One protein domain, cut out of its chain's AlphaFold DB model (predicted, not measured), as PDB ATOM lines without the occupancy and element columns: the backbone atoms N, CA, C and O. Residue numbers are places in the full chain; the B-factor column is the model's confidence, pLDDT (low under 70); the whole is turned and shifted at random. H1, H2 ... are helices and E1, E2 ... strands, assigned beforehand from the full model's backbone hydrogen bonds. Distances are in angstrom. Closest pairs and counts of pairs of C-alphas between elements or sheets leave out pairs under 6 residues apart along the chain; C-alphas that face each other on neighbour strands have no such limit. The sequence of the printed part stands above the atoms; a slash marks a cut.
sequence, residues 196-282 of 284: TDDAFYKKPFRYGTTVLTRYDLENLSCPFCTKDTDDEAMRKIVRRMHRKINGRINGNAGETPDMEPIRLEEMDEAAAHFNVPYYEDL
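AT A GLANCE: This is residues 196 to 282 of the 284 residues of an uncharacterized protein of Phocaeicola salanitronis (strain DSM 18170 / JCM 13657 / BL78) (UniProt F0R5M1). One long helix, H3, makes the longest axis of the domain, with a small two-strand hairpin, E1 and E2, beside one stretch of it and a second helix, H4, folding back across it at a steep angle after a loop that sticks out at residues 250 to 256. The short helix H2 follows the hairpin and lies near H4, and H1 lies at the far end from the loop, farthest from the middle. The 87 printed residues hold four named helices and two named strands in the order H1, E1, E2, H2, H3, H4; the sheet, E1 - E2, is antiparallel, and the class is mostly helix. The whole is compact, with a radius of gyration of the C-alphas of 13.2 A, yet elongated, spanning 44 by 25 by 19 A.

HOW THE PARTS SIT: H1, residues 196 to 201, only just touches H2, residues 214 to 218, with 3 pairs of C-alphas within 8 A, the closest being Tyr 201 and Arg 214 at 4.8 A. Between them, E1, residues 205 to 207, and E2, residues 210 to 212, form a hairpin, antiparallel at 165 degrees; N 205 and O 212 are 2.8 A apart and N 207 and O 210 are 3.0 A apart, within hydrogen-bond range. The closest C-alphas of E1 and H3, residues 231 to 251, are those of Tyr 207 and Arg 239, 5.8 A apart; for E2 and H3 they are Thr 210 and His 242, 5.7 A. H4, residues 259 to 273, touches H3 at residues 237 to 245 of H3 alone, closest at the C-alphas of Ile 237 and Ala 270, 5.4 A. H3 and H4 run opposite ways at a steep tilt of 46 degrees. H4 only just touches H2, with its residues 267 to 271 alone and 3 pairs of C-alphas within 8 A, the closest being Leu 217 and Met 267 at 7.1 A. H1 is apart from H3 and H4. Every O i to N i+4 pair is within hydrogen-bond range in H2, H3 and H4, and 1 of 2 in H1.

IN THESE COORDINATES: H1 begins at C-alpha 196, (333.075, 239.674, 218.527), and is 9.3 A long. E1 measures 7.1 A, E2 6.8 A and H2 6.4 A. H3 runs 30.4 A from C-alpha 231 at (335.758, 233.350, 233.698). H4 runs 20.7 A, ending at C-alpha 273, (331.925, 240.491, 246.992).

THE WHOLE: The C-alphas of Thr 196 and Gly 254, 45.5 A apart, are the two farthest apart. The printed part has no cut. The link from H2 to H3, residues 219 to 230, is long. Mean pLDDT of the printed part is 83.4, and residues 196 to 198 and 250 to 257 are under 70.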
ATOM      1  N   THR A 196     331.944 240.258 217.791       50.00
ATOM      2  CA  THR A 196     333.075 239.674 218.527       50.00
ATOM      3  C   THR A 196     333.025 239.933 220.036       50.00
ATOM      4  O   THR A 196     333.475 239.073 220.794       50.00
ATOM      5  N   ASP A 197     332.445 241.053 220.484       55.22
ATOM      6  CA  ASP A 197     332.219 241.325 221.917       55.22
ATOM      7  C   ASP A 197     331.044 240.500 222.468       55.22
ATOM      8  O   ASP A 197     331.018 240.105 223.637       55.22
ATOM      9  N   ASP A 198     330.106 240.134 221.597       65.00
ATOM     10  CA  ASP A 198     328.897 239.402 221.952       65.00
ATOM     11  C   ASP A 198     329.206 238.023 222.556       65.00
ATOM     12  O   ASP A 198     328.618 237.631 223.563       65.00
ATOM     13  N   ALA A 199     330.193 237.296 222.021       77.00
ATOM     14  CA  ALA A 199     330.585 235.994 222.561       77.00
ATOM     15  C   ALA A 199     331.245 236.087 223.950       77.00
ATOM     16  O   ALA A 199     331.147 235.139 224.735       77.00
ATOM     17  N   PHE A 200     331.914 237.202 224.261       84.81
ATOM     18  CA  PHE A 200     332.530 237.442 225.566       84.81
ATOM     19  C   PHE A 200     331.488 237.870 226.608       84.81
ATOM     20  O   PHE A 200     331.433 237.277 227.695       84.81
ATOM     21  N   TYR A 201     330.627 238.836 226.257       84.81
ATOM     22  CA  TYR A 201     329.631 239.402 227.169       84.81
ATOM     23  C   TYR A 201     328.399 238.511 227.352       84.81
ATOM     24  O   TYR A 201     327.922 238.354 228.479       84.81
ATOM     25  N   LYS A 202     327.918 237.850 226.288       86.00
ATOM     26  CA  LYS A 202     326.759 236.935 226.332       86.00
ATOM     27  C   LYS A 202     327.124 235.507 226.732       86.00
ATOM     28  O   LYS A 202     326.258 234.630 226.746       86.00
ATOM     29  N   LYS A 203     328.387 235.240 227.081       90.44
ATOM     30  CA  LYS A 203     328.825 233.924 227.557       90.44
ATOM     31  C   LYS A 203     328.027 233.507 228.804       90.44
ATOM     32  O   LYS A 203     328.142 234.168 229.837       90.44
ATOM     33  N   PRO A 204     327.262 232.399 228.766       91.38
ATOM     34  CA  PRO A 204     326.460 231.984 229.910       91.38
ATOM     35  C   PRO A 204     327.305 231.233 230.944       91.38
ATOM     36  O   PRO A 204     327.853 230.162 230.670       91.38
ATOM     37  N   PHE A 205     327.328 231.742 232.173       93.25
ATOM     38  CA  PHE A 205     327.862 231.057 233.346       93.25
ATOM     39  C   PHE A 205     326.716 230.403 234.114       93.25
ATOM     40  O   PHE A 205     325.738 231.054 234.476       93.25
ATOM     41  N   ARG A 206     326.814 229.090 234.343       91.94
ATOM     42  CA  ARG A 206     325.729 228.282 234.918       91.94
ATOM     43  C   ARG A 206     326.168 227.592 236.200       91.94
ATOM     44  O   ARG A 206     327.244 226.995 236.245       91.94
ATOM     45  N   TYR A 207     325.307 227.613 237.211       90.06
ATOM     46  CA  TYR A 207     325.434 226.768 238.394       90.06
ATOM     47  C   TYR A 207     324.051 226.439 238.963       90.06
ATOM     48  O   TYR A 207     323.290 227.336 239.325       90.06
ATOM     49  N   GLY A 208     323.716 225.146 239.021       87.81
ATOM     50  CA  GLY A 208     322.367 224.700 239.368       87.81
ATOM     51  C   GLY A 208     321.325 225.263 238.394       87.81
ATOM     52  O   GLY A 208     321.471 225.132 237.180       87.81
ATOM     53  N   THR A 209     320.292 225.908 238.933       85.69
ATOM     54  CA  THR A 209     319.238 226.605 238.174       85.69
ATOM     55  C   THR A 209     319.589 228.055 237.827       85.69
ATOM     56  O   THR A 209     318.842 228.707 237.104       85.69
ATOM     57  N   THR A 210     320.714 228.574 238.320       86.25
ATOM     58  CA  THR A 210     321.099 229.977 238.144       86.25
ATOM     59  C   THR A 210     321.993 230.143 236.918       86.25
ATOM     60  O   THR A 210     322.974 229.414 236.734       86.25
ATOM     61  N   VAL A 211     321.652 231.126 236.086       90.81
ATOM     62  CA  VAL A 211     322.412 231.545 234.902       90.81
ATOM     63  C   VAL A 211     322.698 233.036 235.014       90.81
ATOM     64  O   VAL A 211     321.799 233.787 235.396       90.81
ATOM     65  N   LEU A 212     323.925 233.433 234.684       92.31
ATOM     66  CA  LEU A 212     324.391 234.817 234.650       92.31
ATOM     67  C   LEU A 212     325.326 235.005 233.452       92.31
ATOM     68  O   LEU A 212     326.122 234.114 233.142       92.31
ATOM     69  N   THR A 213     325.258 236.157 232.808       91.94
ATOM     70  CA  THR A 213     326.214 236.608 231.795       91.94
ATOM     71  C   THR A 213     326.966 237.841 232.295       91.94
ATOM     72  O   THR A 213     326.570 238.461 233.279       91.94
ATOM     73  N   ARG A 214     328.071 238.201 231.636       90.94
ATOM     74  CA  ARG A 214     328.733 239.488 231.902       90.94
ATOM     75  C   ARG A 214     327.803 240.646 231.544       90.94
ATOM     76  O   ARG A 214     327.652 241.564 232.337       90.94
ATOM     77  N   TYR A 215     327.095 240.514 230.422       88.62
ATOM     78  CA  TYR A 215     326.058 241.450 229.992       88.62
ATOM     79  C   TYR A 215     325.009 241.714 231.086       88.62
ATOM     80  O   TYR A 215     324.622 242.858 231.287       88.62
ATOM     81  N   ASP A 216     324.589 240.697 231.844       88.69
ATOM     82  CA  ASP A 216     323.616 240.885 232.931       88.69
ATOM     83  C   ASP A 216     324.147 241.799 234.054       88.69
ATOM     84  O   ASP A 216     323.365 242.534 234.645       88.69
ATOM     85  N   LEU A 217     325.453 241.761 234.357       89.38
ATOM     86  CA  LEU A 217     326.079 242.615 235.381       89.38
ATOM     87  C   LEU A 217     326.340 244.041 234.873       89.38
ATOM     88  O   LEU A 217     326.234 244.995 235.639       89.38
ATOM     89  N   GLU A 218     326.659 244.190 233.586       88.56
ATOM     90  CA  GLU A 218     326.918 245.502 232.974       88.56
ATOM     91  C   GLU A 218     325.634 246.262 232.601       88.56
ATOM     92  O   GLU A 218     325.701 247.439 232.270       88.56
ATOM     93  N   ASN A 219     324.461 245.619 232.666       84.50
ATOM     94  CA  ASN A 219     323.152 246.255 232.437       84.50
ATOM     95  C   ASN A 219     322.324 246.428 233.721       84.50
ATOM     96  O   ASN A 219     321.115 246.665 233.657       84.50
ATOM     97  N   LEU A 220     322.948 246.304 234.896       83.50
ATOM     98  CA  LEU A 220     322.319 246.713 236.150       83.50
ATOM     99  C   LEU A 220     322.147 248.237 236.189       83.50
ATOM    100  O   LEU A 220     322.855 248.971 235.505       83.50
ATOM    101  N   SER A 221     321.226 248.726 237.028       81.94
ATOM    102  CA  SER A 221     321.038 250.172 237.231       81.94
ATOM    103  C   SER A 221     322.328 250.881 237.667       81.94
ATOM    104  O   SER A 221     322.521 252.037 237.309       81.94
ATOM    105  N   CYS A 222     323.203 250.168 238.385       82.56
ATOM    106  CA  CYS A 222     324.587 250.549 238.665       82.56
ATOM    107  C   CYS A 222     325.508 249.500 238.010       82.56
ATOM    108  O   CYS A 222     325.638 248.396 238.547       82.56
ATOM    109  N   PRO A 223     326.081 249.778 236.828       86.19
ATOM    110  CA  PRO A 223     326.745 248.759 236.024       86.19
ATOM    111  C   PRO A 223     328.170 248.451 236.505       86.19
ATOM    112  O   PRO A 223     328.957 249.345 236.833       86.19
ATOM    113  N   PHE A 224     328.520 247.165 236.486       87.69
ATOM    114  CA  PHE A 224     329.872 246.676 236.759       87.69
ATOM    115  C   PHE A 224     330.740 246.652 235.497       87.69
ATOM    116  O   PHE A 224     330.242 246.344 234.418       87.69
ATOM    117  N   CYS A 225     332.048 246.871 235.640       88.88
ATOM    118  CA  CYS A 225     333.028 246.656 234.577       88.88
ATOM    119  C   CYS A 225     333.603 245.234 234.668       88.88
ATOM    120  O   CYS A 225     334.421 244.918 235.535       88.88
ATOM    121  N   THR A 226     333.182 244.353 233.760       88.06
ATOM    122  CA  THR A 226     333.588 242.937 233.734       88.06
ATOM    123  C   THR A 226     334.729 242.642 232.758       88.06
ATOM    124  O   THR A 226     335.155 241.487 232.649       88.06
ATOM    125  N   LYS A 227     335.255 243.672 232.081       85.50
ATOM    126  CA  LYS A 227     336.328 243.579 231.076       85.50
ATOM    127  C   LYS A 227     337.552 242.806 231.579       85.50
ATOM    128  O   LYS A 227     338.020 241.897 230.898       85.50
ATOM    129  N   ASP A 228     338.001 243.104 232.797       85.94
ATOM    130  CA  ASP A 228     339.162 242.454 233.427       85.94
ATOM    131  C   ASP A 228     338.771 241.285 234.351       85.94
ATOM    132  O   ASP A 228     339.606 240.699 235.043       85.94
ATOM    133  N   THR A 229     337.486 240.911 234.372       87.31
ATOM    134  CA  THR A 229     336.980 239.806 235.194       87.31
ATOM    135  C   THR A 229     337.082 238.484 234.442       87.31
ATOM    136  O   THR A 229     336.370 238.217 233.464       87.31
ATOM    137  N   ASP A 230     337.948 237.604 234.942       90.81
ATOM    138  CA  ASP A 230     338.140 236.282 234.359       90.81
ATOM    139  C   ASP A 230     336.899 235.372 234.507       90.81
ATOM    140  O   ASP A 230     335.980 235.583 235.306       90.81
ATOM    141  N   ASP A 231     336.856 234.318 233.694       91.88
ATOM    142  CA  ASP A 231     335.758 233.350 233.698       91.88
ATOM    143  C   ASP A 231     335.594 232.603 235.033       91.88
ATOM    144  O   ASP A 231     334.504 232.111 235.334       91.88
ATOM    145  N   GLU A 232     336.660 232.442 235.818       92.00
ATOM    146  CA  GLU A 232     336.606 231.712 237.084       92.00
ATOM    147  C   GLU A 232     335.980 232.572 238.187       92.00
ATOM    148  O   GLU A 232     335.173 232.068 238.973       92.00
ATOM    149  N   ALA A 233     336.274 233.871 238.205       91.31
ATOM    150  CA  ALA A 233     335.587 234.870 239.008       91.31
ATOM    151  C   ALA A 233     334.092 234.895 238.662       91.31
ATOM    152  O   ALA A 233     333.264 234.723 239.560       91.31
ATOM    153  N   MET A 234     333.736 234.928 237.370       94.25
ATOM    154  CA  MET A 234     332.336 234.819 236.934       94.25
ATOM    155  C   MET A 234     331.659 233.538 237.446       94.25
ATOM    156  O   MET A 234     330.565 233.589 238.009       94.25
ATOM    157  N   ARG A 235     332.313 232.368 237.359       92.94
ATOM    158  CA  ARG A 235     331.764 231.115 237.925       92.94
ATOM    159  C   ARG A 235     331.575 231.179 239.441       92.94
ATOM    160  O   ARG A 235     330.612 230.605 239.957       92.94
ATOM    161  N   LYS A 236     332.480 231.834 240.173       92.12
ATOM    162  CA  LYS A 236     332.368 232.012 241.630       92.12
ATOM    163  C   LYS A 236     331.195 232.921 242.002       92.12
ATOM    164  O   LYS A 236     330.472 232.574 242.942       92.12
ATOM    165  N   ILE A 237     330.959 233.989 241.236       92.31
ATOM    166  CA  ILE A 237     329.794 234.877 241.374       92.31
ATOM    167  C   ILE A 237     328.501 234.060 241.236       92.31
ATOM    168  O   ILE A 237     327.714 234.005 242.182       92.31
ATOM    169  N   VAL A 238     328.333 233.297 240.146       93.00
ATOM    170  CA  VAL A 238     327.117 232.476 239.933       93.00
ATOM    171  C   VAL A 238     326.912 231.438 241.039       93.00
ATOM    172  O   VAL A 238     325.793 231.226 241.508       93.00
ATOM    173  N   ARG A 239     327.988 230.800 241.522       90.62
ATOM    174  CA  ARG A 239     327.921 229.846 242.647       90.62
ATOM    175  C   ARG A 239     327.484 230.495 243.958       90.62
ATOM    176  O   ARG A 239     326.866 229.829 244.794       90.62
ATOM    177  N   ARG A 240     327.883 231.742 244.209       90.94
ATOM    178  CA  ARG A 240     327.483 232.494 245.404       90.94
ATOM    179  C   ARG A 240     326.014 232.892 245.305       90.94
ATOM    180  O   ARG A 240     325.253 232.545 246.206       90.94
ATOM    181  N   MET A 241     325.636 233.489 244.181       89.56
ATOM    182  CA  MET A 241     324.269 233.882 243.851       89.56
ATOM    183  C   MET A 241     323.293 232.701 243.997       89.56
ATOM    184  O   MET A 241     322.310 232.797 244.722       89.56
ATOM    185  N   HIS A 242     323.608 231.529 243.430       89.81
ATOM    186  CA  HIS A 242     322.761 230.334 243.556       89.81
ATOM    187  C   HIS A 242     322.546 229.889 245.012       89.81
ATOM    188  O   HIS A 242     321.434 229.543 245.408       89.81
ATOM    189  N   ARG A 243     323.607 229.898 245.833       87.56
ATOM    190  CA  ARG A 243     323.520 229.510 247.252       87.56
ATOM    191  C   ARG A 243     322.656 230.475 248.052       87.56
ATOM    192  O   ARG A 243     321.896 230.036 248.908       87.56
ATOM    193  N   LYS A 244     322.784 231.770 247.778       87.19
ATOM    194  CA  LYS A 244     322.034 232.820 248.461       87.19
ATOM    195  C   LYS A 244     320.561 232.837 248.065       87.19
ATOM    196  O   LYS A 244     319.714 232.778 248.953       87.19
ATOM    197  N   ILE A 245     320.266 232.787 246.765       85.88
ATOM    198  CA  ILE A 245     318.898 232.689 246.239       85.88
ATOM    199  C   ILE A 245     318.194 231.458 246.828       85.88
ATOM    200  O   ILE A 245     317.125 231.588 247.420       85.88
ATOM    201  N   ASN A 246     318.819 230.275 246.783       82.75
ATOM    202  CA  ASN A 246     318.229 229.068 247.375       82.75
ATOM    203  C   ASN A 246     318.105 229.141 248.905       82.75
ATOM    204  O   ASN A 246     317.181 228.562 249.471       82.75
ATOM    205  N   GLY A 247     319.022 229.837 249.584       81.56
ATOM    206  CA  GLY A 247     318.932 230.089 251.022       81.56
ATOM    207  C   GLY A 247     317.708 230.929 251.388       81.56
ATOM    208  O   GLY A 247     316.993 230.579 252.324       81.56
ATOM    209  N   ARG A 248     317.425 231.988 250.616       77.12
ATOM    210  CA  ARG A 248     316.239 232.842 250.799       77.12
ATOM    211  C   ARG A 248     314.941 232.092 250.480       77.12
ATOM    212  O   ARG A 248     313.989 232.178 251.249       77.12
ATOM    213  N   ILE A 249     314.926 231.286 249.414       74.44
ATOM    214  CA  ILE A 249     313.763 230.466 249.026       74.44
ATOM    215  C   ILE A 249     313.433 229.420 250.099       74.44
ATOM    216  O   ILE A 249     312.277 229.276 250.484       74.44
ATOM    217  N   ASN A 250     314.438 228.717 250.628       68.00
ATOM    218  CA  ASN A 250     314.225 227.694 251.657       68.00
ATOM    219  C   ASN A 250     313.893 228.281 253.044       68.00
ATOM    220  O   ASN A 250     313.395 227.554 253.902       68.00
ATOM    221  N   GLY A 251     314.183 229.567 253.277       63.09
ATOM    222  CA  GLY A 251     313.858 230.277 254.518       63.09
ATOM    223  C   GLY A 251     312.430 230.836 254.572       63.09
ATOM    224  O   GLY A 251     311.887 230.983 255.664       63.09
ATOM    225  N   ASN A 252     311.804 231.096 253.418       59.41
ATOM    226  CA  ASN A 252     310.445 231.637 253.304       59.41
ATOM    227  C   ASN A 252     309.431 230.533 252.962       59.41
ATOM    228  O   ASN A 252     308.912 230.435 251.852       59.41
ATOM    229  N   ALA A 253     309.123 229.683 253.941       54.12
ATOM    230  CA  ALA A 253     308.072 228.675 253.822       54.12
ATOM    231  C   ALA A 253     306.674 229.314 253.972       54.12
ATOM    232  O   ALA A 253     306.046 229.189 255.021       54.12
ATOM    233  N   GLY A 254     306.179 230.025 252.954       56.69
ATOM    234  CA  GLY A 254     304.798 230.532 252.986       56.69
ATOM    235  C   GLY A 254     304.351 231.413 251.821       56.69
ATOM    236  O   GLY A 254     303.175 231.378 251.471       56.69
ATOM    237  N   GLU A 255     305.264 232.143 251.182       56.88
ATOM    238  CA  GLU A 255     304.959 233.026 250.049       56.88
ATOM    239  C   GLU A 255     305.915 232.729 248.895       56.88
ATOM    240  O   GLU A 255     307.112 232.560 249.118       56.88
ATOM    241  N   THR A 256     305.398 232.646 247.665       59.00
ATOM    242  CA  THR A 256     306.232 232.621 246.457       59.00
ATOM    243  C   THR A 256     306.873 233.999 246.306       59.00
ATOM    244  O   THR A 256     306.147 234.943 245.982       59.00
ATOM    245  N   PRO A 257     308.182 234.154 246.568       62.31
ATOM    246  CA  PRO A 257     308.815 235.463 246.524       62.31
ATOM    247  C   PRO A 257     308.825 235.981 245.088       62.31
ATOM    248  O   PRO A 257     308.969 235.191 244.151       62.31
ATOM    249  N   ASP A 258     308.722 237.298 244.912       72.12
ATOM    250  CA  ASP A 258     309.064 237.903 243.628       72.12
ATOM    251  C   ASP A 258     310.563 237.685 243.372       72.12
ATOM    252  O   ASP A 258     311.422 238.105 244.152       72.12
ATOM    253  N   MET A 259     310.870 236.931 242.322       75.06
ATOM    254  CA  MET A 259     312.203 236.381 242.092       75.06
ATOM    255  C   MET A 259     313.149 237.385 241.435       75.06
ATOM    256  O   MET A 259     314.356 237.282 241.638       75.06
ATOM    257  N   GLU A 260     312.625 238.346 240.675       79.38
ATOM    258  CA  GLU A 260     313.426 239.358 239.977       79.38
ATOM    259  C   GLU A 260     314.165 240.319 240.924       79.38
ATOM    260  O   GLU A 260     315.387 240.425 240.806       79.38
ATOM    261  N   PRO A 261     313.521 240.964 241.920       83.25
ATOM    262  CA  PRO A 261     314.234 241.853 242.841       83.25
ATOM    263  C   PRO A 261     315.283 241.105 243.673       83.25
ATOM    264  O   PRO A 261     316.387 241.607 243.868       83.25
ATOM    265  N   ILE A 262     314.984 239.869 244.094       82.00
ATOM    266  CA  ILE A 262     315.943 239.015 244.812       82.00
ATOM    267  C   ILE A 262     317.131 238.665 243.913       82.00
ATOM    268  O   ILE A 262     318.273 238.635 244.368       82.00
ATOM    269  N   ARG A 263     316.879 238.382 242.632       84.25
ATOM    270  CA  ARG A 263     317.924 238.078 241.655       84.25
ATOM    271  C   ARG A 263     318.846 239.281 241.442       84.25
ATOM    272  O   ARG A 263     320.056 239.081 241.459       84.25
ATOM    273  N   LEU A 264     318.290 240.481 241.276       86.31
ATOM    274  CA  LEU A 264     319.031 241.736 241.089       86.31
ATOM    275  C   LEU A 264     319.909 242.072 242.306       86.31
ATOM    276  O   LEU A 264     321.097 242.335 242.145       86.31
ATOM    277  N   GLU A 265     319.353 241.987 243.518       87.19
ATOM    278  CA  GLU A 265     320.088 242.225 244.770       87.19
ATOM    279  C   GLU A 265     321.254 241.238 244.938       87.19
ATOM    280  O   GLU A 265     322.380 241.619 245.249       87.19
ATOM    281  N   GLU A 266     321.015 239.950 244.674       89.56
ATOM    282  CA  GLU A 266     322.052 238.921 244.795       89.56
ATOM    283  C   GLU A 266     323.100 238.980 243.675       89.56
ATOM    284  O   GLU A 266     324.215 238.490 243.865       89.56
ATOM    285  N   MET A 267     322.773 239.559 242.515       88.12
ATOM    286  CA  MET A 267     323.748 239.852 241.461       88.12
ATOM    287  C   MET A 267     324.724 240.941 241.911       88.12
ATOM    288  O   MET A 267     325.935 240.725 241.825       88.12
ATOM    289  N   ASP A 268     324.201 242.050 242.437       88.06
ATOM    290  CA  ASP A 268     324.985 243.184 242.934       88.06
ATOM    291  C   ASP A 268     325.889 242.777 244.114       88.06
ATOM    292  O   ASP A 268     327.116 242.876 244.027       88.06
ATOM    293  N   GLU A 269     325.318 242.159 245.160       88.94
ATOM    294  CA  GLU A 269     326.088 241.697 246.323       88.94
ATOM    295  C   GLU A 269     327.174 240.678 245.947       88.94
ATOM    296  O   GLU A 269     328.255 240.642 246.549       88.94
ATOM    297  N   ALA A 270     326.884 239.774 245.005       90.62
ATOM    298  CA  ALA A 270     327.836 238.749 244.611       90.62
ATOM    299  C   ALA A 270     328.979 239.330 243.776       90.62
ATOM    300  O   ALA A 270     330.121 238.941 244.017       90.62
ATOM    301  N   ALA A 271     328.701 240.236 242.836       89.06
ATOM    302  CA  ALA A 271     329.725 240.892 242.027       89.06
ATOM    303  C   ALA A 271     330.637 241.783 242.889       89.06
ATOM    304  O   ALA A 271     331.860 241.609 242.853       89.06
ATOM    305  N   ALA A 272     330.058 242.605 243.772       88.38
ATOM    306  CA  ALA A 272     330.809 243.419 244.728       88.38
ATOM    307  C   ALA A 272     331.675 242.559 245.670       88.38
ATOM    308  O   ALA A 272     332.836 242.869 245.927       88.38
ATOM    309  N   HIS A 273     331.163 241.410 246.136       90.81
ATOM    310  CA  HIS A 273     331.925 240.491 246.992       90.81
ATOM    311  C   HIS A 273     333.194 239.928 246.329       90.81
ATOM    312  O   HIS A 273     334.135 239.556 247.032       90.81
ATOM    313  N   PHE A 274     333.217 239.823 244.999       90.19
ATOM    314  CA  PHE A 274     334.380 239.354 244.245       90.19
ATOM    315  C   PHE A 274     335.222 240.501 243.665       90.19
ATOM    316  O   PHE A 274     336.074 240.239 242.820       90.19
ATOM    317  N   ASN A 275     335.047 241.727 244.176       89.12
ATOM    318  CA  ASN A 275     335.783 242.931 243.778       89.12
ATOM    319  C   ASN A 275     335.670 243.250 242.281       89.12
ATOM    320  O   ASN A 275     336.631 243.728 241.681       89.12
ATOM    321  N   VAL A 276     334.517 242.969 241.668       89.25
ATOM    322  CA  VAL A 276     334.229 243.517 240.340       89.25
ATOM    323  C   VAL A 276     333.956 245.015 240.532       89.25
ATOM    324  O   VAL A 276     333.084 245.346 241.336       89.25
ATOM    325  N   PRO A 277     334.709 245.917 239.882       88.56
ATOM    326  CA  PRO A 277     334.532 247.352 240.065       88.56
ATOM    327  C   PRO A 277     333.260 247.843 239.368       88.56
ATOM    328  O   PRO A 277     332.890 247.333 238.306       88.56
ATOM    329  N   TYR A 278     332.621 248.864 239.933       87.38
ATOM    330  CA  TYR A 278     331.618 249.640 239.209       87.38
ATOM    331  C   TYR A 278     332.307 250.544 238.186       87.38
ATOM    332  O   TYR A 278     333.426 251.002 238.417       87.38
ATOM    333  N   TYR A 279     331.638 250.843 237.070       81.12
ATOM    334  CA  TYR A 279     332.167 251.820 236.109       81.12
ATOM    335  C   TYR A 279     332.397 253.202 236.746       81.12
ATOM    336  O   TYR A 279     333.318 253.904 236.348       81.12
ATOM    337  N   GLU A 280     331.608 253.567 237.762       81.81
ATOM    338  CA  GLU A 280     331.743 254.828 238.506       81.81
ATOM    339  C   GLU A 280     332.999 254.890 239.397       81.81
ATOM    340  O   GLU A 280     333.483 255.980 239.698       81.81
ATOM    341  N   ASP A 281     333.551 253.736 239.792       80.69
ATOM    342  CA  ASP A 281     334.731 253.643 240.664       80.69
ATOM    343  C   ASP A 281     336.054 253.611 239.882       80.69
ATOM    344  O   ASP A 281     337.137 253.717 240.466       80.69
ATOM    345  N   LEU A 282     335.984 253.455 238.557       77.44
ATOM    346  CA  LEU A 282     337.138 253.530 237.668       77.44
ATOM    347  C   LEU A 282     337.518 255.007 237.483       77.44
ATOM    348  O   LEU A 282     337.091 255.658 236.536       77.44
TER     349      LEU A 282